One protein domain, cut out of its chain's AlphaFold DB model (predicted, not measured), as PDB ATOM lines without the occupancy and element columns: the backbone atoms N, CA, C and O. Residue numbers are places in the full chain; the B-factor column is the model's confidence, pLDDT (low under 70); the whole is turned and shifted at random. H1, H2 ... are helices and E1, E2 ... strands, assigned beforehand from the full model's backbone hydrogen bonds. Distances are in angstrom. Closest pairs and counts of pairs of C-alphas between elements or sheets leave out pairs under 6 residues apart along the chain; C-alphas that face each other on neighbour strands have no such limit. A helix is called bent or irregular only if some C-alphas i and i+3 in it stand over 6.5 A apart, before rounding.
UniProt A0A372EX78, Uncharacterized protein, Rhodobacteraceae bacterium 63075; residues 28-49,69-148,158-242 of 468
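What this domain is: This is residues 28 to 49, 69 to 148 and 158 to 242 of the 468 residues of an uncharacterized protein of Rhodobacteraceae bacterium 63075 (UniProt A0A372EX78). One long sheet of eleven strands is curled like part of a barrel and folded over, with E9 at the fold, and its edge strand E3 comes over E5, E6 and E7 of the facing leaf. Two short helices, H1 and H2, are on this sheet. The printed part has 187 residues in the order E1 H1 E2 E3 H2 E4 E5 E6 E7 E8 E9 E10 E11, mostly strand. The sheet's order is E3 E2 E1 E11 E10 E9 E8 E7 E6 E5 E4, all antiparallel. The whole is compact, with a radius of gyration of the C-alphas of 15.8 A and spans of 41 by 38 by 34 A.

Where its parts are: E1, residues 28 to 30, begins at C-alpha 28 (5.952, 4.735, -38.710). H1 is residues 40 to 48, 12.1 A. E2 is residues 87 to 91 and E3 residues 94 to 99, 15.2 A. H2 is residues 102 to 105. E4 is residues 113 to 117, E5 125 to 133, 23.6 A, and E6 136 to 145, 28.1 A. E7 is residues 161 to 171, 32.1 A, and E8 177 to 184, 23.2 A. E9 is residues 188 to 203, 37.1 A, E10 209 to 223, 38.2 A, and E11 229 to 241, 33.5 A, ending at C-alpha 241 (4.626, 4.630, -34.575). E9 bends by 80 degrees at residue 200, E10 by 70 degrees at 218 and E11 by 61 degrees at 234.

How they stand to each other: The twisted sheet is a folded sheet, one sheet bent back into two leaves: E3 E2 E1 E11 E10 face E8 E7 E6 E5 E4, with E9 as the hinge. E1 and E11 are antiparallel at 138 degrees, with N 29 and O 240 2.9 A apart. E11 pairs with E10 too, N 215 and O 235 being 2.7 A apart. E4 E5 E6 and E7 E8 E9 E10 E11 are meanders, each strand the antiparallel neighbour of the one before. The closest C-alphas of E3 and E7 are Arg 94 and Ala 171, 5.1 A apart. H1 is on the sheet at a height of 9.0 A, only just over none of its strands, with 2 C-alphas each on E11 and E10. H2, at a height of 5.1 A, is only just over E2, with 3 C-alphas on it. In H1 every O i to N i+4 pair is within hydrogen-bond range; H2 is too short for one.

The domain as a whole: The C-alphas of Gly 206 and Val 226 are farthest apart, 48.8 A. Residues 50 to 68 and 149 to 157 are not printed, with gaps of 9.1 A and 10.6 A between the C-alphas at the cuts. Of the links that are printed whole, none is long. Residues 69 to 86 hold no named element. Mean pLDDT of the printed part is 74.1; 71 residues are under 70, among them 69 to 83.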
ATOM      1  N   TYR A  28       7.006   5.734 -38.923       87.12
ATOM      2  CA  TYR A  28       5.952   4.735 -38.710       87.12
ATOM      3  C   TYR A  28       6.003   3.605 -39.739       87.12
ATOM      4  O   TYR A  28       6.521   3.782 -40.841       87.12
ATOM      5  N   ALA A  29       5.425   2.454 -39.396       87.81
ATOM      6  CA  ALA A  29       5.200   1.343 -40.316       87.81
ATOM      7  C   ALA A  29       3.712   1.241 -40.687       87.81
ATOM      8  O   ALA A  29       2.845   1.309 -39.815       87.81
ATOM      9  N   LEU A  30       3.416   1.065 -41.977       88.38
ATOM     10  CA  LEU A  30       2.063   0.925 -42.521       88.38
ATOM     11  C   LEU A  30       1.899  -0.425 -43.233       88.38
ATOM     12  O   LEU A  30       2.658  -0.741 -44.151       88.38
ATOM     13  N   ALA A  31       0.876  -1.190 -42.849       81.38
ATOM     14  CA  ALA A  31       0.478  -2.421 -43.531       81.38
ATOM     15  C   ALA A  31      -0.481  -2.154 -44.707       81.38
ATOM     16  O   ALA A  31      -1.055  -1.075 -44.837       81.38
ATOM     17  N   THR A  32      -0.704  -3.167 -45.548       76.25
ATOM     18  CA  THR A  32      -1.653  -3.107 -46.679       76.25
ATOM     19  C   THR A  32      -3.116  -3.368 -46.295       76.25
ATOM     20  O   THR A  32      -3.992  -3.381 -47.162       76.25
ATOM     21  N   ASN A  33      -3.396  -3.624 -45.014       72.94
ATOM     22  CA  ASN A  33      -4.733  -3.974 -44.543       72.94
ATOM     23  C   ASN A  33      -5.567  -2.710 -44.314       72.94
ATOM     24  O   ASN A  33      -5.383  -1.997 -43.330       72.94
ATOM     25  N   PHE A  34      -6.501  -2.472 -45.229       76.69
ATOM     26  CA  PHE A  34      -7.451  -1.369 -45.190       76.69
ATOM     27  C   PHE A  34      -8.855  -1.884 -44.874       76.69
ATOM     28  O   PHE A  34      -9.301  -2.862 -45.475       76.69
ATOM     29  N   GLN A  35      -9.567  -1.199 -43.985       74.88
ATOM     30  CA  GLN A  35     -10.967  -1.476 -43.667       74.88
ATOM     31  C   GLN A  35     -11.890  -0.409 -44.255       74.88
ATOM     32  O   GLN A  35     -11.506   0.749 -44.446       74.88
ATOM     33  N   SER A  36     -13.115  -0.814 -44.582       71.69
ATOM     34  CA  SER A  36     -14.181   0.082 -45.034       71.69
ATOM     35  C   SER A  36     -14.867   0.823 -43.883       71.69
ATOM     36  O   SER A  36     -15.377   1.920 -44.113       71.69
ATOM     37  N   ASP A  37     -14.839   0.270 -42.668       70.50
ATOM     38  CA  ASP A  37     -15.402   0.890 -41.464       70.50
ATOM     39  C   ASP A  37     -14.354   1.716 -40.699       70.50
ATOM     40  O   ASP A  37     -13.165   1.399 -40.712       70.50
ATOM     41  N   ALA A  38     -14.819   2.782 -40.050       69.44
ATOM     42  CA  ALA A  38     -14.032   3.702 -39.239       69.44
ATOM     43  C   ALA A  38     -13.809   3.203 -37.804       69.44
ATOM     44  O   ALA A  38     -13.118   3.877 -37.047       69.44
ATOM     45  N   ASP A  39     -14.430   2.092 -37.398       71.12
ATOM     46  CA  ASP A  39     -14.272   1.535 -36.055       71.12
ATOM     47  C   ASP A  39     -12.947   0.750 -35.922       71.12
ATOM     48  O   ASP A  39     -12.815  -0.352 -36.468       71.12
ATOM     49  N   PRO A  40     -11.958   1.267 -35.167       61.06
ATOM     50  CA  PRO A  40     -10.669   0.608 -35.010       61.06
ATOM     51  C   PRO A  40     -10.745  -0.624 -34.102       61.06
ATOM     52  O   PRO A  40      -9.832  -1.448 -34.147       61.06
ATOM     53  N   THR A  41     -11.801  -0.795 -33.295       63.09
ATOM     54  CA  THR A  41     -11.894  -1.930 -32.362       63.09
ATOM     55  C   THR A  41     -11.996  -3.261 -33.097       63.09
ATOM     56  O   THR A  41     -11.392  -4.235 -32.657       63.09
ATOM     57  N   SER A  42     -12.661  -3.302 -34.255       59.91
ATOM     58  CA  SER A  42     -12.686  -4.464 -35.155       59.91
ATOM     59  C   SER A  42     -11.275  -4.853 -35.605       59.91
ATOM     60  O   SER A  42     -10.901  -6.027 -35.574       59.91
ATOM     61  N   PHE A  43     -10.470  -3.866 -36.003       59.41
ATOM     62  CA  PHE A  43      -9.102  -4.085 -36.453       59.41
ATOM     63  C   PHE A  43      -8.210  -4.551 -35.304       59.41
ATOM     64  O   PHE A  43      -7.559  -5.579 -35.445       59.41
ATOM     65  N   MET A  44      -8.244  -3.852 -34.167       57.94
ATOM     66  CA  MET A  44      -7.470  -4.186 -32.967       57.94
ATOM     67  C   MET A  44      -7.819  -5.576 -32.445       57.94
ATOM     68  O   MET A  44      -6.935  -6.404 -32.280       57.94
ATOM     69  N   THR A  45      -9.110  -5.890 -32.348       57.75
ATOM     70  CA  THR A  45      -9.594  -7.216 -31.951       57.75
ATOM     71  C   THR A  45      -9.089  -8.312 -32.893       57.75
ATOM     72  O   THR A  45      -8.791  -9.413 -32.445       57.75
ATOM     73  N   ASN A  46      -9.007  -8.051 -34.200       52.50
ATOM     74  CA  ASN A  46      -8.484  -9.018 -35.170       52.50
ATOM     75  C   ASN A  46      -6.951  -9.104 -35.159       52.50
ATOM     76  O   ASN A  46      -6.406 -10.157 -35.487       52.50
ATOM     77  N   LEU A  47      -6.270  -8.019 -34.788       52.25
ATOM     78  CA  LEU A  47      -4.825  -7.982 -34.578       52.25
ATOM     79  C   LEU A  47      -4.437  -8.780 -33.326       52.25
ATOM     80  O   LEU A  47      -3.503  -9.567 -33.376       52.25
ATOM     81  N   GLU A  48      -5.210  -8.622 -32.252       50.09
ATOM     82  CA  GLU A  48      -5.015  -9.261 -30.946       50.09
ATOM     83  C   GLU A  48      -5.480 -10.725 -30.909       50.09
ATOM     84  O   GLU A  48      -4.967 -11.499 -30.119       50.09
ATOM     85  N   LYS A  49      -6.458 -11.141 -31.735       44.59
ATOM     86  CA  LYS A  49      -7.043 -12.503 -31.672       44.59
ATOM     87  C   LYS A  49      -6.437 -13.542 -32.609       44.59
ATOM     88  O   LYS A  49      -6.910 -14.677 -32.597       44.59
ATOM     89  N   GLY A  69       1.335 -14.475 -36.474       32.03
ATOM     90  CA  GLY A  69       0.021 -15.046 -36.827       32.03
ATOM     91  C   GLY A  69      -0.929 -14.086 -37.558       32.03
ATOM     92  O   GLY A  69      -1.883 -14.515 -38.211       32.03
ATOM     93  N   ILE A  70      -0.638 -12.780 -37.525       36.16
ATOM     94  CA  ILE A  70      -1.518 -11.719 -38.043       36.16
ATOM     95  C   ILE A  70      -1.614 -11.752 -39.581       36.16
ATOM     96  O   ILE A  70      -2.577 -11.248 -40.157       36.16
ATOM     97  N   LEU A  71      -0.674 -12.414 -40.268       41.41
ATOM     98  CA  LEU A  71      -0.649 -12.510 -41.734       41.41
ATOM     99  C   LEU A  71      -0.947 -13.913 -42.289       41.41
ATOM    100  O   LEU A  71      -1.278 -14.028 -43.468       41.41
ATOM    101  N   ALA A  72      -0.891 -14.966 -41.467       34.06
ATOM    102  CA  ALA A  72      -1.212 -16.330 -41.901       34.06
ATOM    103  C   ALA A  72      -2.715 -16.663 -41.792       34.06
ATOM    104  O   ALA A  72      -3.215 -17.519 -42.521       34.06
ATOM    105  N   GLY A  73      -3.450 -15.980 -40.902       32.28
ATOM    106  CA  GLY A  73      -4.819 -16.356 -40.526       32.28
ATOM    107  C   GLY A  73      -5.950 -15.424 -40.969       32.28
ATOM    108  O   GLY A  73      -7.114 -15.780 -40.763       32.28
ATOM    109  N   MET A  74      -5.680 -14.252 -41.559       33.72
ATOM    110  CA  MET A  74      -6.777 -13.405 -42.039       33.72
ATOM    111  C   MET A  74      -7.397 -14.035 -43.293       33.72
ATOM    112  O   MET A  74      -6.689 -14.233 -44.285       33.72
ATOM    113  N   PRO A  75      -8.710 -14.340 -43.310       32.56
ATOM    114  CA  PRO A  75      -9.381 -14.714 -44.539       32.56
ATOM    115  C   PRO A  75      -9.246 -13.534 -45.498       32.56
ATOM    116  O   PRO A  75      -9.862 -12.489 -45.312       32.56
ATOM    117  N   TYR A  76      -8.392 -13.731 -46.496       37.69
ATOM    118  CA  TYR A  76      -8.128 -12.885 -47.651       37.69
ATOM    119  C   TYR A  76      -9.436 -12.303 -48.221       37.69
ATOM    120  O   TYR A  76     -10.062 -12.862 -49.122       37.69
ATOM    121  N   ARG A  77      -9.866 -11.161 -47.690       38.78
ATOM    122  CA  ARG A  77     -10.827 -10.254 -48.319       38.78
ATOM    123  C   ARG A  77     -10.312  -8.826 -48.187       38.78
ATOM    124  O   ARG A  77     -10.933  -8.015 -47.511       38.78
ATOM    125  N   PRO A  78      -9.161  -8.497 -48.792       49.06
ATOM    126  CA  PRO A  78      -8.902  -7.099 -49.081       49.06
ATOM    127  C   PRO A  78     -10.101  -6.552 -49.869       49.06
ATOM    128  O   PRO A  78     -10.415  -7.055 -50.948       49.06
ATOM    129  N   ASP A  79     -10.747  -5.507 -49.351       50.91
ATOM    130  CA  ASP A  79     -11.718  -4.703 -50.112       50.91
ATOM    131  C   ASP A  79     -11.052  -4.051 -51.350       50.91
ATOM    132  O   ASP A  79     -11.734  -3.520 -52.225       50.91
ATOM    133  N   LEU A  80      -9.712  -4.112 -51.432       61.69
ATOM    134  CA  LEU A  80      -8.860  -3.763 -52.571       61.69
ATOM    135  C   LEU A  80      -7.930  -4.949 -52.919       61.69
ATOM    136  O   LEU A  80      -6.736  -4.910 -52.619       61.69
ATOM    137  N   PRO A  81      -8.432  -6.033 -53.541       59.47
ATOM    138  CA  PRO A  81      -7.676  -7.280 -53.739       59.47
ATOM    139  C   PRO A  81      -6.444  -7.174 -54.633       59.47
ATOM    140  O   PRO A  81      -5.622  -8.098 -54.686       59.47
ATOM    141  N   ASP A  82      -6.312  -6.039 -55.304       65.69
ATOM    142  CA  ASP A  82      -5.244  -5.743 -56.243       65.69
ATOM    143  C   ASP A  82      -4.165  -4.833 -55.630       65.69
ATOM    144  O   ASP A  82      -3.141  -4.595 -56.265       65.69
ATOM    145  N   MET A  83      -4.351  -4.397 -54.375       67.81
ATOM    146  CA  MET A  83      -3.411  -3.573 -53.615       67.81
ATOM    147  C   MET A  83      -2.905  -4.331 -52.387       67.81
ATOM    148  O   MET A  83      -3.478  -4.229 -51.307       67.81
ATOM    149  N   ILE A  84      -1.862  -5.144 -52.580       73.19
ATOM    150  CA  ILE A  84      -1.226  -5.931 -51.514       73.19
ATOM    151  C   ILE A  84       0.273  -5.640 -51.508       73.19
ATOM    152  O   ILE A  84       0.951  -5.865 -52.513       73.19
ATOM    153  N   TRP A  85       0.782  -5.179 -50.369       80.06
ATOM    154  CA  TRP A  85       2.205  -4.963 -50.115       80.06
ATOM    155  C   TRP A  85       2.628  -5.407 -48.699       80.06
ATOM    156  O   TRP A  85       1.787  -5.463 -47.798       80.06
ATOM    157  N   PRO A  86       3.925  -5.705 -48.481       81.44
ATOM    158  CA  PRO A  86       4.508  -5.901 -47.146       81.44
ATOM    159  C   PRO A  86       4.541  -4.597 -46.342       81.44
ATOM    160  O   PRO A  86       4.318  -3.532 -46.902       81.44
ATOM    161  N   TRP A  87       4.876  -4.634 -45.051       84.38
ATOM    162  CA  TRP A  87       4.969  -3.415 -44.237       84.38
ATOM    163  C   TRP A  87       5.900  -2.378 -44.872       84.38
ATOM    164  O   TRP A  87       7.047  -2.689 -45.184       84.38
ATOM    165  N   ILE A  88       5.420  -1.143 -45.035       87.88
ATOM    166  CA  ILE A  88       6.207  -0.024 -45.563       87.88
ATOM    167  C   ILE A  88       6.579   0.892 -44.404       87.88
ATOM    168  O   ILE A  88       5.705   1.358 -43.671       87.88
ATOM    169  N   VAL A  89       7.868   1.186 -44.271       88.44
ATOM    170  CA  VAL A  89       8.381   2.129 -43.279       88.44
ATOM    171  C   VAL A  89       8.451   3.513 -43.900       88.44
ATOM    172  O   VAL A  89       9.085   3.700 -44.941       88.44
ATOM    173  N   PHE A  90       7.836   4.486 -43.239       88.88
ATOM    174  CA  PHE A  90       7.901   5.896 -43.592       88.88
ATOM    175  C   PHE A  90       8.761   6.659 -42.589       88.88
ATOM    176  O   PHE A  90       8.685   6.401 -41.390       88.88
ATOM    177  N   GLU A  91       9.550   7.610 -43.086       85.88
ATOM    178  CA  GLU A  91      10.358   8.543 -42.296       85.88
ATOM    179  C   GLU A  91      10.239   9.948 -42.907       85.88
ATOM    180  O   GLU A  91      10.497  10.146 -44.100       85.88
ATOM    181  N   GLY A  92       9.743  10.917 -42.136       83.25
ATOM    182  CA  GLY A  92       9.435  12.266 -42.622       83.25
ATOM    183  C   GLY A  92       8.448  12.281 -43.802       83.25
ATOM    184  O   GLY A  92       8.534  13.150 -44.675       83.25
ATOM    185  N   GLY A  93       7.558  11.283 -43.872       84.31
ATOM    186  CA  GLY A  93       6.611  11.070 -44.975       84.31
ATOM    187  C   GLY A  93       7.198  10.404 -46.228       84.31
ATOM    188  O   GLY A  93       6.490  10.250 -47.221       84.31
ATOM    189  N   ARG A  94       8.471   9.991 -46.216       87.75
ATOM    190  CA  ARG A  94       9.106   9.285 -47.340       87.75
ATOM    191  C   ARG A  94       9.152   7.781 -47.083       87.75
ATOM    192  O   ARG A  94       9.521   7.398 -45.976       87.75
ATOM    193  N   PRO A  95       8.853   6.927 -48.076       89.31
ATOM    194  CA  PRO A  95       9.052   5.491 -47.932       89.31
ATOM    195  C   PRO A  95      10.557   5.193 -47.876       89.31
ATOM    196  O   PRO A  95      11.302   5.533 -48.799       89.31
ATOM    197  N   VAL A  96      11.023   4.589 -46.784       85.69
ATOM    198  CA  VAL A  96      12.457   4.350 -46.549       85.69
ATOM    199  C   VAL A  96      12.856   2.879 -46.539       85.69
ATOM    200  O   VAL A  96      14.015   2.591 -46.833       85.69
ATOM    201  N   ALA A  97      11.933   1.962 -46.246       85.56
ATOM    202  CA  ALA A  97      12.211   0.527 -46.219       85.56
ATOM    203  C   ALA A  97      10.930  -0.323 -46.280       85.56
ATOM    204  O   ALA A  97       9.821   0.213 -46.180       85.56
ATOM    205  N   MET A  98      11.095  -1.643 -46.417       84.00
ATOM    206  CA  MET A  98      10.017  -2.626 -46.280       84.00
ATOM    207  C   MET A  98      10.384  -3.749 -45.306       84.00
ATOM    208  O   MET A  98      11.554  -4.106 -45.200       84.00
ATOM    209  N   GLY A  99       9.378  -4.326 -44.646       75.50
ATOM    210  CA  GLY A  99       9.510  -5.491 -43.766       75.50
ATOM    211  C   GLY A  99       8.487  -6.582 -44.087       75.50
ATOM    212  O   GLY A  99       7.398  -6.305 -44.594       75.50
ATOM    213  N   LEU A 100       8.846  -7.835 -43.800       68.62
ATOM    214  CA  LEU A 100       7.947  -8.994 -43.921       68.62
ATOM    215  C   LEU A 100       6.868  -8.987 -42.835       68.62
ATOM    216  O   LEU A 100       5.726  -9.375 -43.063       68.62
ATOM    217  N   ASP A 101       7.251  -8.507 -41.664       64.94
ATOM    218  CA  ASP A 101       6.441  -8.369 -40.470       64.94
ATOM    219  C   ASP A 101       6.771  -7.030 -39.796       64.94
ATOM    220  O   ASP A 101       7.614  -6.253 -40.259       64.94
ATOM    221  N   LEU A 102       6.090  -6.750 -38.691       65.12
ATOM    222  CA  LEU A 102       6.351  -5.535 -37.935       65.12
ATOM    223  C   LEU A 102       7.780  -5.495 -37.376       65.12
ATOM    224  O   LEU A 102       8.409  -4.442 -37.403       65.12
ATOM    225  N   ASN A 103       8.295  -6.624 -36.888       60.34
ATOM    226  CA  ASN A 103       9.597  -6.696 -36.221       60.34
ATOM    227  C   ASN A 103      10.742  -6.342 -37.178       60.34
ATOM    228  O   ASN A 103      11.627  -5.557 -36.844       60.34
ATOM    229  N   SER A 104      10.698  -6.876 -38.395       62.38
ATOM    230  CA  SER A 104      11.621  -6.533 -39.477       62.38
ATOM    231  C   SER A 104      11.467  -5.076 -39.911       62.38
ATOM    232  O   SER A 104      12.473  -4.392 -40.085       62.38
ATOM    233  N   ALA A 105      10.237  -4.562 -40.015       63.38
ATOM    234  CA  ALA A 105       9.984  -3.158 -40.350       63.38
ATOM    235  C   ALA A 105      10.449  -2.173 -39.256       63.38
ATOM    236  O   ALA A 105      10.813  -1.034 -39.557       63.38
ATOM    237  N   ALA A 106      10.467  -2.596 -37.993       61.84
ATOM    238  CA  ALA A 106      10.886  -1.768 -36.865       61.84
ATOM    239  C   ALA A 106      12.410  -1.555 -36.793       61.84
ATOM    240  O   ALA A 106      12.861  -0.644 -36.096       61.84
ATOM    241  N   GLN A 107      13.212  -2.330 -37.536       60.09
ATOM    242  CA  GLN A 107      14.671  -2.195 -37.533       60.09
ATOM    243  C   GLN A 107      15.100  -0.775 -37.978       60.09
ATOM    244  O   GLN A 107      14.718  -0.301 -39.051       60.09
ATOM    245  N   PRO A 108      15.873  -0.025 -37.179       53.69
ATOM    246  CA  PRO A 108      16.502   1.223 -37.566       53.69
ATOM    247  C   PRO A 108      17.696   0.930 -38.463       53.69
ATOM    248  O   PRO A 108      18.434  -0.033 -38.274       53.69
ATOM    249  N   GLY A 109      17.880   1.779 -39.470       56.34
ATOM    250  CA  GLY A 109      18.998   1.627 -40.395       56.34
ATOM    251  C   GLY A 109      18.850   0.467 -41.380       56.34
ATOM    252  O   GLY A 109      19.867  -0.018 -41.872       56.34
ATOM    253  N   LEU A 110      17.614   0.053 -41.704       61.03
ATOM    254  CA  LEU A 110      17.356  -0.890 -42.796       61.03
ATOM    255  C   LEU A 110      18.162  -0.476 -44.045       61.03
ATOM    256  O   LEU A 110      18.152   0.704 -44.433       61.03
ATOM    257  N   PRO A 111      18.908  -1.411 -44.659       65.75
ATOM    258  CA  PRO A 111      19.813  -1.080 -45.748       65.75
ATOM    259  C   PRO A 111      19.019  -0.529 -46.932       65.75
ATOM    260  O   PRO A 111      17.840  -0.833 -47.104       65.75
ATOM    261  N   LYS A 112      19.663   0.291 -47.775       68.56
ATOM    262  CA  LYS A 112      19.003   0.878 -48.959       68.56
ATOM    263  C   LYS A 112      18.445  -0.186 -49.904       68.56
ATOM    264  O   LYS A 112      17.447   0.084 -50.553       68.56
ATOM    265  N   ALA A 113      19.063  -1.360 -49.937       71.06
ATOM    266  CA  ALA A 113      18.541  -2.529 -50.614       71.06
ATOM    267  C   ALA A 113      18.719  -3.761 -49.727       71.06
ATOM    268  O   ALA A 113      19.744  -3.894 -49.053       71.06
ATOM    269  N   GLN A 114      17.745  -4.666 -49.747       76.94
ATOM    270  CA  GLN A 114      17.817  -5.939 -49.036       76.94
ATOM    271  C   GLN A 114      17.098  -7.026 -49.821       76.94
ATOM    272  O   GLN A 114      16.104  -6.763 -50.499       76.94
ATOM    273  N   ARG A 115      17.583  -8.258 -49.675       74.88
ATOM    274  CA  ARG A 115      16.855  -9.472 -50.030       74.88
ATOM    275  C   ARG A 115      16.679 -10.295 -48.760       74.88
ATOM    276  O   ARG A 115      17.662 -10.654 -48.119       74.88
ATOM    277  N   ILE A 116      15.434 -10.546 -48.394       67.50
ATOM    278  CA  ILE A 116      15.019 -11.303 -47.222       67.50
ATOM    279  C   ILE A 116      14.385 -12.590 -47.750       67.50
ATOM    280  O   ILE A 116      13.285 -12.568 -48.305       67.50
ATOM    281  N   ALA A 117      15.118 -13.698 -47.642       61.91
ATOM    282  CA  ALA A 117      14.545 -15.027 -47.829       61.91
ATOM    283  C   ALA A 117      13.667 -15.361 -46.611       61.91
ATOM    284  O   ALA A 117      13.941 -14.855 -45.523       61.91
ATOM    285  N   SER A 118      12.607 -16.149 -46.814       57.72
ATOM    286  CA  SER A 118      11.568 -16.449 -45.820       57.72
ATOM    287  C   SER A 118      12.100 -16.620 -44.401       57.72
ATOM    288  O   SER A 118      13.073 -17.341 -44.182       57.72
ATOM    289  N   VAL A 119      11.390 -16.041 -43.437       50.56
ATOM    290  CA  VAL A 119      11.536 -16.427 -42.033       50.56
ATOM    291  C   VAL A 119      10.889 -17.802 -41.868       50.56
ATOM    292  O   VAL A 119       9.737 -17.998 -42.263       50.56
ATOM    293  N   GLU A 120      11.635 -18.759 -41.320       42.94
ATOM    294  CA  GLU A 120      11.125 -20.076 -40.926       42.94
ATOM    295  C   GLU A 120       9.863 -19.886 -40.056       42.94
ATOM    296  O   GLU A 120       9.905 -19.192 -39.042       42.94
ATOM    297  N   GLY A 121       8.715 -20.417 -40.496       44.91
ATOM    298  CA  GLY A 121       7.429 -20.304 -39.785       44.91
ATOM    299  C   GLY A 121       6.415 -19.278 -40.322       44.91
ATOM    300  O   GLY A 121       5.276 -19.276 -39.859       44.91
ATOM    301  N   VAL A 122       6.749 -18.444 -41.322       48.84
ATOM    302  CA  VAL A 122       5.773 -17.543 -41.979       48.84
ATOM    303  C   VAL A 122       5.441 -18.060 -43.385       48.84
ATOM    304  O   VAL A 122       6.081 -17.698 -44.368       48.84
ATOM    305  N   GLU A 123       4.414 -18.909 -43.507       53.12
ATOM    306  CA  GLU A 123       4.070 -19.592 -44.773       53.12
ATOM    307  C   GLU A 123       3.644 -18.652 -45.926       53.12
ATOM    308  O   GLU A 123       3.663 -19.051 -47.095       53.12
ATOM    309  N   ALA A 124       3.259 -17.406 -45.627       60.03
ATOM    310  CA  ALA A 124       2.601 -16.517 -46.586       60.03
ATOM    311  C   ALA A 124       3.557 -15.729 -47.502       60.03
ATOM    312  O   ALA A 124       3.200 -15.482 -48.654       60.03
ATOM    313  N   ILE A 125       4.755 -15.340 -47.042       62.94
ATOM    314  CA  ILE A 125       5.739 -14.586 -47.845       62.94
ATOM    315  C   ILE A 125       7.069 -15.342 -47.858       62.94
ATOM    316  O   ILE A 125       7.751 -15.451 -46.845       62.94
ATOM    317  N   ARG A 126       7.443 -15.851 -49.033       68.12
ATOM    318  CA  ARG A 126       8.651 -16.659 -49.248       68.12
ATOM    319  C   ARG A 126       9.900 -15.826 -49.470       68.12
ATOM    320  O   ARG A 126      11.001 -16.247 -49.135       68.12
ATOM    321  N   GLU A 127       9.734 -14.661 -50.077       76.31
ATOM    322  CA  GLU A 127      10.847 -13.791 -50.417       76.31
ATOM    323  C   GLU A 127      10.373 -12.342 -50.472       76.31
ATOM    324  O   GLU A 127       9.306 -12.059 -51.020       76.31
ATOM    325  N   LEU A 128      11.180 -11.428 -49.939       80.25
ATOM    326  CA  LEU A 128      11.036  -9.989 -50.123       80.25
ATOM    327  C   LEU A 128      12.364  -9.408 -50.593       80.25
ATOM    328  O   LEU A 128      13.405  -9.614 -49.981       80.25
ATOM    329  N   SER A 129      12.322  -8.632 -51.662       83.38
ATOM    330  CA  SER A 129      13.420  -7.785 -52.103       83.38
ATOM    331  C   SER A 129      12.939  -6.345 -52.177       83.38
ATOM    332  O   SER A 129      11.803  -6.091 -52.577       83.38
ATOM    333  N   TYR A 130      13.782  -5.397 -51.785       87.62
ATOM    334  CA  TYR A 130      13.498  -3.981 -51.981       87.62
ATOM    335  C   TYR A 130      14.772  -3.196 -52.283       87.62
ATOM    336  O   TYR A 130      15.872  -3.613 -51.916       87.62
ATOM    337  N   ASP A 131      14.607  -2.059 -52.954       85.81
ATOM    338  CA  ASP A 131      15.668  -1.105 -53.274       85.81
ATOM    339  C   ASP A 131      15.136   0.334 -53.212       85.81
ATOM    340  O   ASP A 131      14.085   0.666 -53.775       85.81
ATOM    341  N   ARG A 132      15.870   1.201 -52.514       85.94
ATOM    342  CA  ARG A 132      15.543   2.607 -52.298       85.94
ATOM    343  C   ARG A 132      16.440   3.506 -53.135       85.94
ATOM    344  O   ARG A 132      17.642   3.631 -52.896       85.94
ATOM    345  N   MET A 133      15.800   4.281 -54.003       84.94
ATOM    346  CA  MET A 133      16.423   5.311 -54.823       84.94
ATOM    347  C   MET A 133      15.787   6.671 -54.523       84.94
ATOM    348  O   MET A 133      14.769   7.039 -55.100       84.94
ATOM    349  N   GLY A 134      16.394   7.435 -53.611       84.62
ATOM    350  CA  GLY A 134      15.895   8.761 -53.235       84.62
ATOM    351  C   GLY A 134      14.578   8.693 -52.457       84.62
ATOM    352  O   GLY A 134      14.557   8.213 -51.327       84.62
ATOM    353  N   ASP A 135      13.508   9.215 -53.052       85.12
ATOM    354  CA  ASP A 135      12.127   9.229 -52.544       85.12
ATOM    355  C   ASP A 135      11.273   8.056 -53.055       85.12
ATOM    356  O   ASP A 135      10.074   7.979 -52.768       85.12
ATOM    357  N   ARG A 136      11.900   7.147 -53.808       88.12
ATOM    358  CA  ARG A 136      11.291   5.960 -54.391       88.12
ATOM    359  C   ARG A 136      11.798   4.694 -53.709       88.12
ATOM    360  O   ARG A 136      13.003   4.508 -53.543       88.12
ATOM    361  N   LEU A 137      10.875   3.793 -53.409       89.25
ATOM    362  CA  LEU A 137      11.117   2.464 -52.861       89.25
ATOM    363  C   LEU A 137      10.503   1.427 -53.806       89.25
ATOM    364  O   LEU A 137       9.283   1.353 -53.939       89.25
ATOM    365  N   SER A 138      11.342   0.659 -54.495       91.25
ATOM    366  CA  SER A 138      10.901  -0.443 -55.358       91.25
ATOM    367  C   SER A 138      10.975  -1.754 -54.585       91.25
ATOM    368  O   SER A 138      11.871  -1.916 -53.760       91.25
ATOM    369  N   PHE A 139      10.061  -2.685 -54.838       89.81
ATOM    370  CA  PHE A 139      10.033  -3.973 -54.154       89.81
ATOM    371  C   PHE A 139       9.535  -5.111 -55.043       89.81
ATOM    372  O   PHE A 139       8.795  -4.885 -56.001       89.81
ATOM    373  N   GLY A 140       9.914  -6.331 -54.675       87.44
ATOM    374  CA  GLY A 140       9.390  -7.586 -55.199       87.44
ATOM    375  C   GLY A 140       9.150  -8.557 -54.049       87.44
ATOM    376  O   GLY A 140      10.050  -8.803 -53.251       87.44
ATOM    377  N   ALA A 141       7.940  -9.094 -53.947       83.19
ATOM    378  CA  ALA A 141       7.525 -10.014 -52.899       83.19
ATOM    379  C   ALA A 141       6.917 -11.282 -53.511       83.19
ATOM    380  O   ALA A 141       6.031 -11.201 -54.364       83.19
ATOM    381  N   VAL A 142       7.374 -12.450 -53.064       80.06
ATOM    382  CA  VAL A 142       6.866 -13.761 -53.485       80.06
ATOM    383  C   VAL A 142       5.964 -14.306 -52.386       80.06
ATOM    384  O   VAL A 142       6.427 -14.596 -51.286       80.06
ATOM    385  N   TYR A 143       4.678 -14.463 -52.686       72.69
ATOM    386  CA  TYR A 143       3.677 -14.962 -51.746       72.69
ATOM    387  C   TYR A 143       3.360 -16.433 -52.010       72.69
ATOM    388  O   TYR A 143       3.073 -16.808 -53.152       72.69
ATOM    389  N   GLY A 144       3.345 -17.248 -50.956       65.94
ATOM    390  CA  GLY A 144       2.794 -18.599 -50.988       65.94
ATOM    391  C   GLY A 144       1.279 -18.549 -50.793       65.94
ATOM    392  O   GLY A 144       0.804 -18.013 -49.797       65.94
ATOM    393  N   VAL A 145       0.497 -19.099 -51.729       59.25
ATOM    394  CA  VAL A 145      -0.966 -19.177 -51.581       59.25
ATOM    395  C   VAL A 145      -1.406 -20.616 -51.338       59.25
ATOM    396  O   VAL A 145      -1.209 -21.488 -52.189       59.25
ATOM    397  N   ALA A 146      -2.054 -20.855 -50.195       52.75
ATOM    398  CA  ALA A 146      -2.740 -22.110 -49.917       52.75
ATOM    399  C   ALA A 146      -4.001 -22.194 -50.788       52.75
ATOM    400  O   ALA A 146      -4.974 -21.465 -50.587       52.75
ATOM    401  N   VAL A 147      -3.985 -23.066 -51.797       49.19
ATOM    402  CA  VAL A 147      -5.167 -23.322 -52.622       49.19
ATOM    403  C   VAL A 147      -6.044 -24.326 -51.883       49.19
ATOM    404  O   VAL A 147      -5.708 -25.504 -51.799       49.19
ATOM    405  N   ARG A 148      -7.188 -23.870 -51.362       44.69
ATOM    406  CA  ARG A 148      -8.278 -24.783 -50.995       44.69
ATOM    407  C   ARG A 148      -8.904 -25.311 -52.282       44.69
ATOM    408  O   ARG A 148      -9.698 -24.611 -52.909       44.69
ATOM    409  N   LYS A 158       1.664 -28.673 -50.079       42.69
ATOM    410  CA  LYS A 158       1.782 -28.202 -51.478       42.69
ATOM    411  C   LYS A 158       1.071 -26.873 -51.725       42.69
ATOM    412  O   LYS A 158      -0.018 -26.806 -52.287       42.69
ATOM    413  N   LEU A 159       1.753 -25.795 -51.339       50.59
ATOM    414  CA  LEU A 159       1.535 -24.444 -51.862       50.59
ATOM    415  C   LEU A 159       1.869 -24.443 -53.366       50.59
ATOM    416  O   LEU A 159       3.029 -24.316 -53.744       50.59
ATOM    417  N   ASN A 160       0.872 -24.636 -54.235       52.91
ATOM    418  CA  ASN A 160       1.093 -24.801 -55.683       52.91
ATOM    419  C   ASN A 160       1.029 -23.496 -56.496       52.91
ATOM    420  O   ASN A 160       1.153 -23.542 -57.720       52.91
ATOM    421  N   ARG A 161       0.821 -22.330 -55.870       59.12
ATOM    422  CA  ARG A 161       0.799 -21.059 -56.606       59.12
ATOM    423  C   ARG A 161       1.565 -19.967 -55.877       59.12
ATOM    424  O   ARG A 161       1.155 -19.518 -54.810       59.12
ATOM    425  N   GLU A 162       2.641 -19.525 -56.512       67.56
ATOM    426  CA  GLU A 162       3.374 -18.330 -56.116       67.56
ATOM    427  C   GLU A 162       2.755 -17.116 -56.807       67.56
ATOM    428  O   GLU A 162       2.594 -17.075 -58.032       67.56
ATOM    429  N   ILE A 163       2.366 -16.124 -56.012       68.94
ATOM    430  CA  ILE A 163       2.030 -14.806 -56.542       68.94
ATOM    431  C   ILE A 163       3.251 -13.934 -56.324       68.94
ATOM    432  O   ILE A 163       3.625 -13.682 -55.186       68.94
ATOM    433  N   VAL A 164       3.849 -13.447 -57.406       79.06
ATOM    434  CA  VAL A 164       4.875 -12.408 -57.315       79.06
ATOM    435  C   VAL A 164       4.150 -11.073 -57.383       79.06
ATOM    436  O   VAL A 164       3.360 -10.856 -58.303       79.06
ATOM    437  N   SER A 165       4.357 -10.214 -56.391       81.88
ATOM    438  CA  SER A 165       3.915  -8.823 -56.406       81.88
ATOM    439  C   SER A 165       5.140  -7.937 -56.456       81.88
ATOM    440  O   SER A 165       5.978  -7.982 -55.563       81.88
ATOM    441  N   GLU A 166       5.219  -7.113 -57.479       88.88
ATOM    442  CA  GLU A 166       6.237  -6.089 -57.623       88.88
ATOM    443  C   GLU A 166       5.576  -4.733 -57.480       88.88
ATOM    444  O   GLU A 166       4.400  -4.556 -57.814       88.88
ATOM    445  N   GLY A 167       6.320  -3.763 -56.982       90.94
ATOM    446  CA  GLY A 167       5.772  -2.437 -56.867       90.94
ATOM    447  C   GLY A 167       6.783  -1.354 -56.605       90.94
ATOM    448  O   GLY A 167       7.971  -1.580 -56.387       90.94
ATOM    449  N   VAL A 168       6.272  -0.140 -56.669       93.81
ATOM    450  CA  VAL A 168       7.012   1.090 -56.471       93.81
ATOM    451  C   VAL A 168       6.168   1.992 -55.595       93.81
ATOM    452  O   VAL A 168       5.028   2.303 -55.935       93.81
ATOM    453  N   VAL A 169       6.756   2.432 -54.493       93.31
ATOM    454  CA  VAL A 169       6.182   3.403 -53.569       93.31
ATOM    455  C   VAL A 169       6.983   4.691 -53.700       93.31
ATOM    456  O   VAL A 169       8.212   4.666 -53.639       93.31
ATOM    457  N   THR A 170       6.313   5.816 -53.904       93.88
ATOM    458  CA  THR A 170       6.945   7.135 -54.042       93.88
ATOM    459  C   THR A 170       6.326   8.112 -53.065       93.88
ATOM    460  O   THR A 170       5.109   8.105 -52.882       93.88
ATOM    461  N   ALA A 171       7.131   8.990 -52.469       91.06
ATOM    462  CA  ALA A 171       6.582  10.122 -51.727       91.06
ATOM    463  C   ALA A 171       5.658  10.961 -52.636       91.06
ATOM    464  O   ALA A 171       5.917  11.103 -53.831       91.06
ATOM    465  N   GLY A 172       4.558  11.467 -52.085       88.88
ATOM    466  CA  GLY A 172       3.636  12.341 -52.802       88.88
ATOM    467  C   GLY A 172       4.022  13.812 -52.670       88.88
ATOM    468  O   GLY A 172       4.758  14.206 -51.768       88.88
ATOM    469  N   ASP A 173       3.455  14.641 -53.544       84.75
ATOM    470  CA  ASP A 173       3.695  16.093 -53.552       84.75
ATOM    471  C   ASP A 173       2.988  16.838 -52.406       84.75
ATOM    472  O   ASP A 173       3.241  18.019 -52.165       84.75
ATOM    473  N   ARG A 174       2.070  16.161 -51.704       87.44
ATOM    474  CA  ARG A 174       1.317  16.705 -50.569       87.44
ATOM    475  C   ARG A 174       1.715  15.996 -49.271       87.44
ATOM    476  O   ARG A 174       1.910  14.780 -49.298       87.44
ATOM    477  N   PRO A 175       1.771  16.713 -48.134       86.25
ATOM    478  CA  PRO A 175       2.047  16.106 -46.837       86.25
ATOM    479  C   PRO A 175       1.090  14.952 -46.518       86.25
ATOM    480  O   PRO A 175      -0.125  15.100 -46.635       86.25
ATOM    481  N   GLY A 176       1.643  13.808 -46.112       86.94
ATOM    482  CA  GLY A 176       0.887  12.600 -45.775       86.94
ATOM    483  C   GLY A 176       0.419  11.793 -46.983       86.94
ATOM    484  O   GLY A 176      -0.234  10.768 -46.796       86.94
ATOM    485  N   CYS A 177       0.747  12.221 -48.205       94.12
ATOM    486  CA  CYS A 177       0.393  11.499 -49.417       94.12
ATOM    487  C   CYS A 177       1.580  10.717 -49.993       94.12
ATOM    488  O   CYS A 177       2.725  11.162 -49.932       94.12
ATOM    489  N   PHE A 178       1.299   9.570 -50.607       94.69
ATOM    490  CA  PHE A 178       2.274   8.757 -51.326       94.69
ATOM    491  C   PHE A 178       1.624   8.030 -52.507       94.69
ATOM    492  O   PHE A 178       0.438   7.705 -52.493       94.69
ATOM    493  N   GLY A 179       2.409   7.805 -53.555       94.31
ATOM    494  CA  GLY A 179       2.017   7.036 -54.726       94.31
ATOM    495  C   GLY A 179       2.423   5.575 -54.579       94.31
ATOM    496  O   GLY A 179       3.489   5.270 -54.047       94.31
ATOM    497  N   VAL A 180       1.586   4.677 -55.081       93.25
ATOM    498  CA  VAL A 180       1.843   3.241 -55.144       93.25
ATOM    499  C   VAL A 180       1.522   2.748 -56.549       93.25
ATOM    500  O   VAL A 180       0.436   2.988 -57.074       93.25
ATOM    501  N   ASN A 181       2.468   2.046 -57.163       93.31
ATOM    502  CA  ASN A 181       2.287   1.342 -58.425       93.31
ATOM    503  C   ASN A 181       2.627  -0.130 -58.208       93.31
ATOM    504  O   ASN A 181       3.737  -0.431 -57.788       93.31
ATOM    505  N   LEU A 182       1.682  -1.025 -58.468       91.00
ATOM    506  CA  LEU A 182       1.782  -2.454 -58.199       91.00
ATOM    507  C   LEU A 182       1.530  -3.232 -59.478       91.00
ATOM    508  O   LEU A 182       0.618  -2.911 -60.239       91.00
ATOM    509  N   SER A 183       2.279  -4.306 -59.663       88.75
ATOM    510  CA  SER A 183       2.078  -5.302 -60.706       88.75
ATOM    511  C   SER A 183       2.211  -6.698 -60.118       88.75
ATOM    512  O   SER A 183       3.051  -6.946 -59.258       88.75
ATOM    513  N   ARG A 184       1.388  -7.635 -60.583       84.69
ATOM    514  CA  ARG A 184       1.393  -9.020 -60.103       84.69
ATOM    515  C   ARG A 184       1.663  -9.992 -61.243       84.69
ATOM    516  O   ARG A 184       1.280  -9.741 -62.385       84.69
ATOM    517  N   SER A 185       2.230 -11.153 -60.920       83.56
ATOM    518  CA  SER A 185       2.541 -12.212 -61.898       83.56
ATOM    519  C   SER A 185       1.323 -12.727 -62.675       83.56
ATOM    520  O   SER A 185       1.468 -13.290 -63.755       83.56
ATOM    521  N   ASN A 186       0.106 -12.514 -62.167       80.88
ATOM    522  CA  ASN A 186      -1.143 -12.854 -62.854       80.88
ATOM    523  C   ASN A 186      -1.654 -11.758 -63.817       80.88
ATOM    524  O   ASN A 186      -2.774 -11.870 -64.311       80.88
ATOM    525  N   GLY A 187      -0.866 -10.709 -64.073       82.62
ATOM    526  CA  GLY A 187      -1.192  -9.624 -65.004       82.62
ATOM    527  C   GLY A 187      -2.077  -8.514 -64.426       82.62
ATOM    528  O   GLY A 187      -2.437  -7.586 -65.155       82.62
ATOM    529  N   LYS A 188      -2.428  -8.592 -63.137       83.81
ATOM    530  CA  LYS A 188      -3.105  -7.503 -62.426       83.81
ATOM    531  C   LYS A 188      -2.136  -6.369 -62.131       83.81
ATOM    532  O   LYS A 188      -0.972  -6.617 -61.811       83.81
ATOM    533  N   TYR A 189      -2.633  -5.144 -62.184       87.81
ATOM    534  CA  TYR A 189      -1.882  -3.966 -61.774       87.81
ATOM    535  C   TYR A 189      -2.806  -2.955 -61.093       87.81
ATOM    536  O   TYR A 189      -4.019  -2.948 -61.321       87.81
ATOM    537  N   ALA A 190      -2.219  -2.105 -60.258       88.62
ATOM    538  CA  ALA A 190      -2.906  -0.996 -59.614       88.62
ATOM    539  C   ALA A 190      -1.956   0.197 -59.499       88.62
ATOM    540  O   ALA A 190      -0.813   0.043 -59.077       88.62
ATOM    541  N   ARG A 191      -2.431   1.393 -59.845       92.44
ATOM    542  CA  ARG A 191      -1.732   2.657 -59.599       92.44
ATOM    543  C   ARG A 191      -2.641   3.548 -58.778       92.44
ATOM    544  O   ARG A 191      -3.710   3.915 -59.252       92.44
ATOM    545  N   ALA A 192      -2.211   3.917 -57.582       92.94
ATOM    546  CA  ALA A 192      -3.002   4.730 -56.676       92.94
ATOM    547  C   ALA A 192      -2.155   5.797 -55.983       92.94
ATOM    548  O   ALA A 192      -0.961   5.619 -55.754       92.94
ATOM    549  N   SER A 193      -2.804   6.896 -55.635       95.00
ATOM    550  CA  SER A 193      -2.342   7.893 -54.684       95.00
ATOM    551  C   SER A 193      -3.105   7.685 -53.384       95.00
ATOM    552  O   SER A 193      -4.328   7.542 -53.402       95.00
ATOM    553  N   LEU A 194      -2.387   7.634 -52.268       94.19
ATOM    554  CA  LEU A 194      -2.941   7.467 -50.932       94.19
ATOM    555  C   LEU A 194      -2.586   8.692 -50.110       94.19
ATOM    556  O   LEU A 194      -1.411   9.023 -50.011       94.19
ATOM    557  N   CYS A 195      -3.573   9.329 -49.490       95.00
ATOM    558  CA  CYS A 195      -3.375  10.430 -48.554       95.00
ATOM    559  C   CYS A 195      -3.842  10.018 -47.161       95.00
ATOM    560  O   CYS A 195      -5.015   9.708 -46.952       95.00
ATOM    561  N   LEU A 196      -2.906   9.997 -46.216       93.94
ATOM    562  CA  LEU A 196      -3.136   9.579 -44.843       93.94
ATOM    563  C   LEU A 196      -3.401  10.787 -43.947       93.94
ATOM    564  O   LEU A 196      -2.698  11.796 -44.005       93.94
ATOM    565  N   SER A 197      -4.375  10.643 -43.058       91.81
ATOM    566  CA  SER A 197      -4.635  11.584 -41.970       91.81
ATOM    567  C   SER A 197      -4.805  10.829 -40.657       91.81
ATOM    568  O   SER A 197      -5.473   9.795 -40.608       91.81
ATOM    569  N   LEU A 198      -4.167  11.323 -39.593       92.25
ATOM    570  CA  LEU A 198      -4.292  10.740 -38.260       92.25
ATOM    571  C   LEU A 198      -5.679  11.062 -37.694       92.25
ATOM    572  O   LEU A 198      -6.033  12.230 -37.546       92.25
ATOM    573  N   LEU A 199      -6.441  10.028 -37.348       88.19
ATOM    574  CA  LEU A 199      -7.711  10.165 -36.637       88.19
ATOM    575  C   LEU A 199      -7.529  10.096 -35.123       88.19
ATOM    576  O   LEU A 199      -8.252  10.755 -34.384       88.19
ATOM    577  N   GLY A 200      -6.576   9.290 -34.659       86.31
ATOM    578  CA  GLY A 200      -6.315   9.116 -33.237       86.31
ATOM    579  C   GLY A 200      -5.158   8.169 -32.967       86.31
ATOM    580  O   GLY A 200      -4.674   7.476 -33.865       86.31
ATOM    581  N   ARG A 201      -4.722   8.151 -31.710       85.88
ATOM    582  CA  ARG A 201      -3.758   7.187 -31.181       85.88
ATOM    583  C   ARG A 201      -4.483   6.274 -30.201       85.88
ATOM    584  O   ARG A 201      -5.314   6.753 -29.432       85.88
ATOM    585  N   TYR A 202      -4.164   4.992 -30.250       78.44
ATOM    586  CA  TYR A 202      -4.708   3.971 -29.364       78.44
ATOM    587  C   TYR A 202      -3.556   3.284 -28.642       78.44
ATOM    588  O   TYR A 202      -2.488   3.092 -29.224       78.44
ATOM    589  N   GLU A 203      -3.773   2.930 -27.385       67.38
ATOM    590  CA  GLU A 203      -2.876   2.060 -26.630       67.38
ATOM    591  C   GLU A 203      -3.525   0.677 -26.576       67.38
ATOM    592  O   GLU A 203      -4.683   0.553 -26.176       67.38
ATOM    593  N   GLY A 204      -2.812  -0.337 -27.060       58.62
ATOM    594  CA  GLY A 204      -3.228  -1.731 -26.953       58.62
ATOM    595  C   GLY A 204      -2.864  -2.327 -25.597       58.62
ATOM    596  O   GLY A 204      -2.130  -1.729 -24.798       58.62
ATOM    597  N   GLU A 205      -3.344  -3.542 -25.348       48.47
ATOM    598  CA  GLU A 205      -2.898  -4.330 -24.200       48.47
ATOM    599  C   GLU A 205      -1.371  -4.536 -24.268       48.47
ATOM    600  O   GLU A 205      -0.806  -4.798 -25.329       48.47
ATOM    601  N   GLY A 206      -0.670  -4.332 -23.148       49.41
ATOM    602  CA  GLY A 206       0.801  -4.368 -23.108       49.41
ATOM    603  C   GLY A 206       1.504  -3.048 -23.458       49.41
ATOM    604  O   GLY A 206       2.728  -3.016 -23.543       49.41
ATOM    605  N   GLY A 207       0.768  -1.942 -23.631       52.44
ATOM    606  CA  GLY A 207       1.352  -0.602 -23.788       52.44
ATOM    607  C   GLY A 207       1.875  -0.286 -25.193       52.44
ATOM    608  O   GLY A 207       2.550   0.727 -25.384       52.44
ATOM    609  N   SER A 208       1.568  -1.125 -26.188       59.41
ATOM    610  CA  SER A 208       1.856  -0.829 -27.594       59.41
ATOM    611  C   SER A 208       1.003   0.341 -28.089       59.41
ATOM    612  O   SER A 208      -0.198   0.390 -27.834       59.41
ATOM    613  N   SER A 209       1.606   1.278 -28.823       69.75
ATOM    614  CA  SER A 209       0.884   2.406 -29.419       69.75
ATOM    615  C   SER A 209       0.540   2.124 -30.879       69.75
ATOM    616  O   SER A 209       1.367   1.625 -31.637       69.75
ATOM    617  N   PHE A 210      -0.675   2.483 -31.283       80.81
ATOM    618  CA  PHE A 210      -1.186   2.329 -32.638       80.81
ATOM    619  C   PHE A 210      -1.750   3.657 -33.143       80.81
ATOM    620  O   PHE A 210      -2.389   4.415 -32.413       80.81
ATOM    621  N   LEU A 211      -1.532   3.939 -34.421       84.00
ATOM    622  CA  LEU A 211      -2.073   5.092 -35.127       84.00
ATOM    623  C   LEU A 211      -3.288   4.637 -35.914       84.00
ATOM    624  O   LEU A 211      -3.165   3.798 -36.802       84.00
ATOM    625  N   HIS A 212      -4.440   5.232 -35.653       87.56
ATOM    626  CA  HIS A 212      -5.605   5.041 -36.498       87.56
ATOM    627  C   HIS A 212      -5.614   6.102 -37.588       87.56
ATOM    628  O   HIS A 212      -5.677   7.303 -37.312       87.56
ATOM    629  N   LEU A 213      -5.522   5.648 -38.830       89.31
ATOM    630  CA  LEU A 213      -5.359   6.492 -39.997       89.31
ATOM    631  C   LEU A 213      -6.587   6.399 -40.896       89.31
ATOM    632  O   LEU A 213      -7.058   5.308 -41.207       89.31
ATOM    633  N   LYS A 214      -7.046   7.546 -41.392       91.25
ATOM    634  CA  LYS A 214      -7.915   7.623 -42.566       91.25
ATOM    635  C   LYS A 214      -7.034   7.710 -43.807       91.25
ATOM    636  O   LYS A 214      -6.188   8.598 -43.897       91.25
ATOM    637  N   ALA A 215      -7.256   6.813 -44.756       91.56
ATOM    638  CA  ALA A 215      -6.611   6.773 -46.055       91.56
ATOM    639  C   ALA A 215      -7.617   7.140 -47.153       91.56
ATOM    640  O   ALA A 215      -8.586   6.420 -47.398       91.56
ATOM    641  N   GLU A 216      -7.381   8.257 -47.827       93.75
ATOM    642  CA  GLU A 216      -8.089   8.631 -49.052       93.75
ATOM    643  C   GLU A 216      -7.293   8.091 -50.240       93.75
ATOM    644  O   GLU A 216      -6.132   8.458 -50.423       93.75
ATOM    645  N   ILE A 217      -7.888   7.165 -50.992       92.38
ATOM    646  CA  ILE A 217      -7.214   6.389 -52.033       92.38
ATOM    647  C   ILE A 217      -7.874   6.688 -53.371       92.38
ATOM    648  O   ILE A 217      -9.061   6.422 -53.549       92.38
ATOM    649  N   GLU A 218      -7.092   7.173 -54.328       93.25
ATOM    650  CA  GLU A 218      -7.553   7.472 -55.683       93.25
ATOM    651  C   GLU A 218      -6.606   6.864 -56.705       93.25
ATOM    652  O   GLU A 218      -5.389   7.009 -56.595       93.25
ATOM    653  N   GLY A 219      -7.134   6.175 -57.711       92.31
ATOM    654  CA  GLY A 219      -6.281   5.459 -58.645       92.31
ATOM    655  C   GLY A 219      -7.010   4.749 -59.768       92.31
ATOM    656  O   GLY A 219      -8.180   4.998 -60.046       92.31
ATOM    657  N   VAL A 220      -6.277   3.846 -60.408       88.69
ATOM    658  CA  VAL A 220      -6.750   2.928 -61.442       88.69
ATOM    659  C   VAL A 220      -6.284   1.511 -61.124       88.69
ATOM    660  O   VAL A 220      -5.174   1.312 -60.621       88.69
ATOM    661  N   ALA A 221      -7.119   0.518 -61.407       86.94
ATOM    662  CA  ALA A 221      -6.771  -0.897 -61.294       86.94
ATOM    663  C   ALA A 221      -7.344  -1.686 -62.476       86.94
ATOM    664  O   ALA A 221      -8.350  -1.284 -63.062       86.94
ATOM    665  N   GLY A 222      -6.714  -2.806 -62.833       83.25
ATOM    666  CA  GLY A 222      -7.198  -3.633 -63.936       83.25
ATOM    667  C   GLY A 222      -6.347  -4.858 -64.254       83.25
ATOM    668  O   GLY A 222      -5.366  -5.172 -63.572       83.25
ATOM    669  N   PHE A 223      -6.719  -5.540 -65.338       78.12
ATOM    670  CA  PHE A 223      -5.956  -6.631 -65.940       78.12
ATOM    671  C   PHE A 223      -5.298  -6.115 -67.224       78.12
ATOM    672  O   PHE A 223      -5.968  -5.917 -68.229       78.12
ATOM    673  N   LYS A 224      -3.970  -5.925 -67.206       68.50
ATOM    674  CA  LYS A 224      -3.191  -5.241 -68.266       68.50
ATOM    675  C   LYS A 224      -3.522  -3.739 -68.392       68.50
ATOM    676  O   LYS A 224      -4.668  -3.331 -68.256       68.50
ATOM    677  N   GLN A 225      -2.521  -2.915 -68.720       61.94
ATOM    678  CA  GLN A 225      -2.604  -1.433 -68.768       61.94
ATOM    679  C   GLN A 225      -3.697  -0.837 -69.686       61.94
ATOM    680  O   GLN A 225      -3.857   0.373 -69.744       61.94
ATOM    681  N   VAL A 226      -4.432  -1.656 -70.441       64.31
ATOM    682  CA  VAL A 226      -5.475  -1.208 -71.377       64.31
ATOM    683  C   VAL A 226      -6.871  -1.242 -70.736       64.31
ATOM    684  O   VAL A 226      -7.773  -0.553 -71.199       64.31
ATOM    685  N   GLU A 227      -7.055  -1.997 -69.649       71.19
ATOM    686  CA  GLU A 227      -8.332  -2.149 -68.934       71.19
ATOM    687  C   GLU A 227      -8.298  -1.384 -67.600       71.19
ATOM    688  O   GLU A 227      -8.538  -1.948 -66.532       71.19
ATOM    689  N   GLU A 228      -7.918  -0.102 -67.637       81.81
ATOM    690  CA  GLU A 228      -7.850   0.743 -66.438       81.81
ATOM    691  C   GLU A 228      -9.264   1.089 -65.937       81.81
ATOM    692  O   GLU A 228     -10.018   1.799 -66.603       81.81
ATOM    693  N   THR A 229      -9.630   0.613 -64.744       82.75
ATOM    694  CA  THR A 229     -10.859   1.027 -64.054       82.75
ATOM    695  C   THR A 229     -10.503   2.036 -62.965       82.75
ATOM    696  O   THR A 229      -9.798   1.668 -62.019       82.75
ATOM    697  N   PRO A 230     -10.952   3.299 -63.065       88.62
ATOM    698  CA  PRO A 230     -10.697   4.288 -62.031       88.62
ATOM    699  C   PRO A 230     -11.482   3.965 -60.758       88.62
ATOM    700  O   PRO A 230     -12.612   3.481 -60.810       88.62
ATOM    701  N   PHE A 231     -10.894   4.282 -59.610       84.75
ATOM    702  CA  PHE A 231     -11.544   4.172 -58.313       84.75
ATOM    703  C   PHE A 231     -11.123   5.322 -57.393       84.75
ATOM    704  O   PHE A 231      -9.998   5.814 -57.454       84.75
ATOM    705  N   SER A 232     -12.046   5.742 -56.532       91.50
ATOM    706  CA  SER A 232     -11.794   6.669 -55.429       91.50
ATOM    707  C   SER A 232     -12.543   6.142 -54.213       91.50
ATOM    708  O   SER A 232     -13.754   5.913 -54.269       91.50
ATOM    709  N   VAL A 233     -11.810   5.842 -53.146       87.69
ATOM    710  CA  VAL A 233     -12.348   5.231 -51.933       87.69
ATOM    711  C   VAL A 233     -11.684   5.819 -50.696       87.69
ATOM    712  O   VAL A 233     -10.489   6.087 -50.673       87.69
ATOM    713  N   THR A 234     -12.462   5.975 -49.629       88.38
ATOM    714  CA  THR A 234     -11.913   6.195 -48.288       88.38
ATOM    715  C   THR A 234     -11.841   4.863 -47.559       88.38
ATOM    716  O   THR A 234     -12.779   4.060 -47.614       88.38
ATOM    717  N   ARG A 235     -10.718   4.623 -46.891       87.44
ATOM    718  CA  ARG A 235     -10.475   3.455 -46.053       87.44
ATOM    719  C   ARG A 235      -9.802   3.867 -44.756       87.44
ATOM    720  O   ARG A 235      -9.290   4.976 -44.643       87.44
ATOM    721  N   TYR A 236      -9.774   2.951 -43.806       85.06
ATOM    722  CA  TYR A 236      -9.112   3.135 -42.528       85.06
ATOM    723  C   TYR A 236      -8.011   2.094 -42.382       85.06
ATOM    724  O   TYR A 236      -8.157   0.953 -42.821       85.06
ATOM    725  N   ALA A 237      -6.882   2.514 -41.833       85.62
ATOM    726  CA  ALA A 237      -5.716   1.675 -41.625       85.62
ATOM    727  C   ALA A 237      -5.174   1.902 -40.223       85.62
ATOM    728  O   ALA A 237      -5.385   2.955 -39.619       85.62
ATOM    729  N   VAL A 238      -4.417   0.928 -39.741       82.19
ATOM    730  CA  VAL A 238      -3.588   1.116 -38.561       82.19
ATOM    731  C   VAL A 238      -2.133   1.132 -38.983       82.19
ATOM    732  O   VAL A 238      -1.679   0.291 -39.762       82.19
ATOM    733  N   ALA A 239      -1.414   2.113 -38.465       85.06
ATOM    734  CA  ALA A 239       0.029   2.187 -38.551       85.06
ATOM    735  C   ALA A 239       0.624   2.122 -37.149       85.06
ATOM    736  O   ALA A 239      -0.049   2.400 -36.160       85.06
ATOM    737  N   ILE A 240       1.894   1.760 -37.068       83.25
ATOM    738  CA  ILE A 240       2.592   1.623 -35.793       83.25
ATOM    739  C   ILE A 240       3.653   2.718 -35.739       83.25
ATOM    740  O   ILE A 240       4.482   2.787 -36.653       83.25
ATOM    741  N   PRO A 241       3.601   3.620 -34.742       82.44
ATOM    742  CA  PRO A 241       4.626   4.630 -34.575       82.44
ATOM    743  C   PRO A 241       5.941   3.932 -34.221       82.44
ATOM    744  O   PRO A 241       5.975   3.021 -33.399       82.44
ATOM    745  N   LEU A 242       7.024   4.372 -34.853       75.31
ATOM    746  CA  LEU A 242       8.383   3.890 -34.593       75.31
ATOM    747  C   LEU A 242       9.223   4.962 -33.871       75.31
ATOM    748  O   LEU A 242      10.452   4.912 -33.901       75.31
TER     749      LEU A 242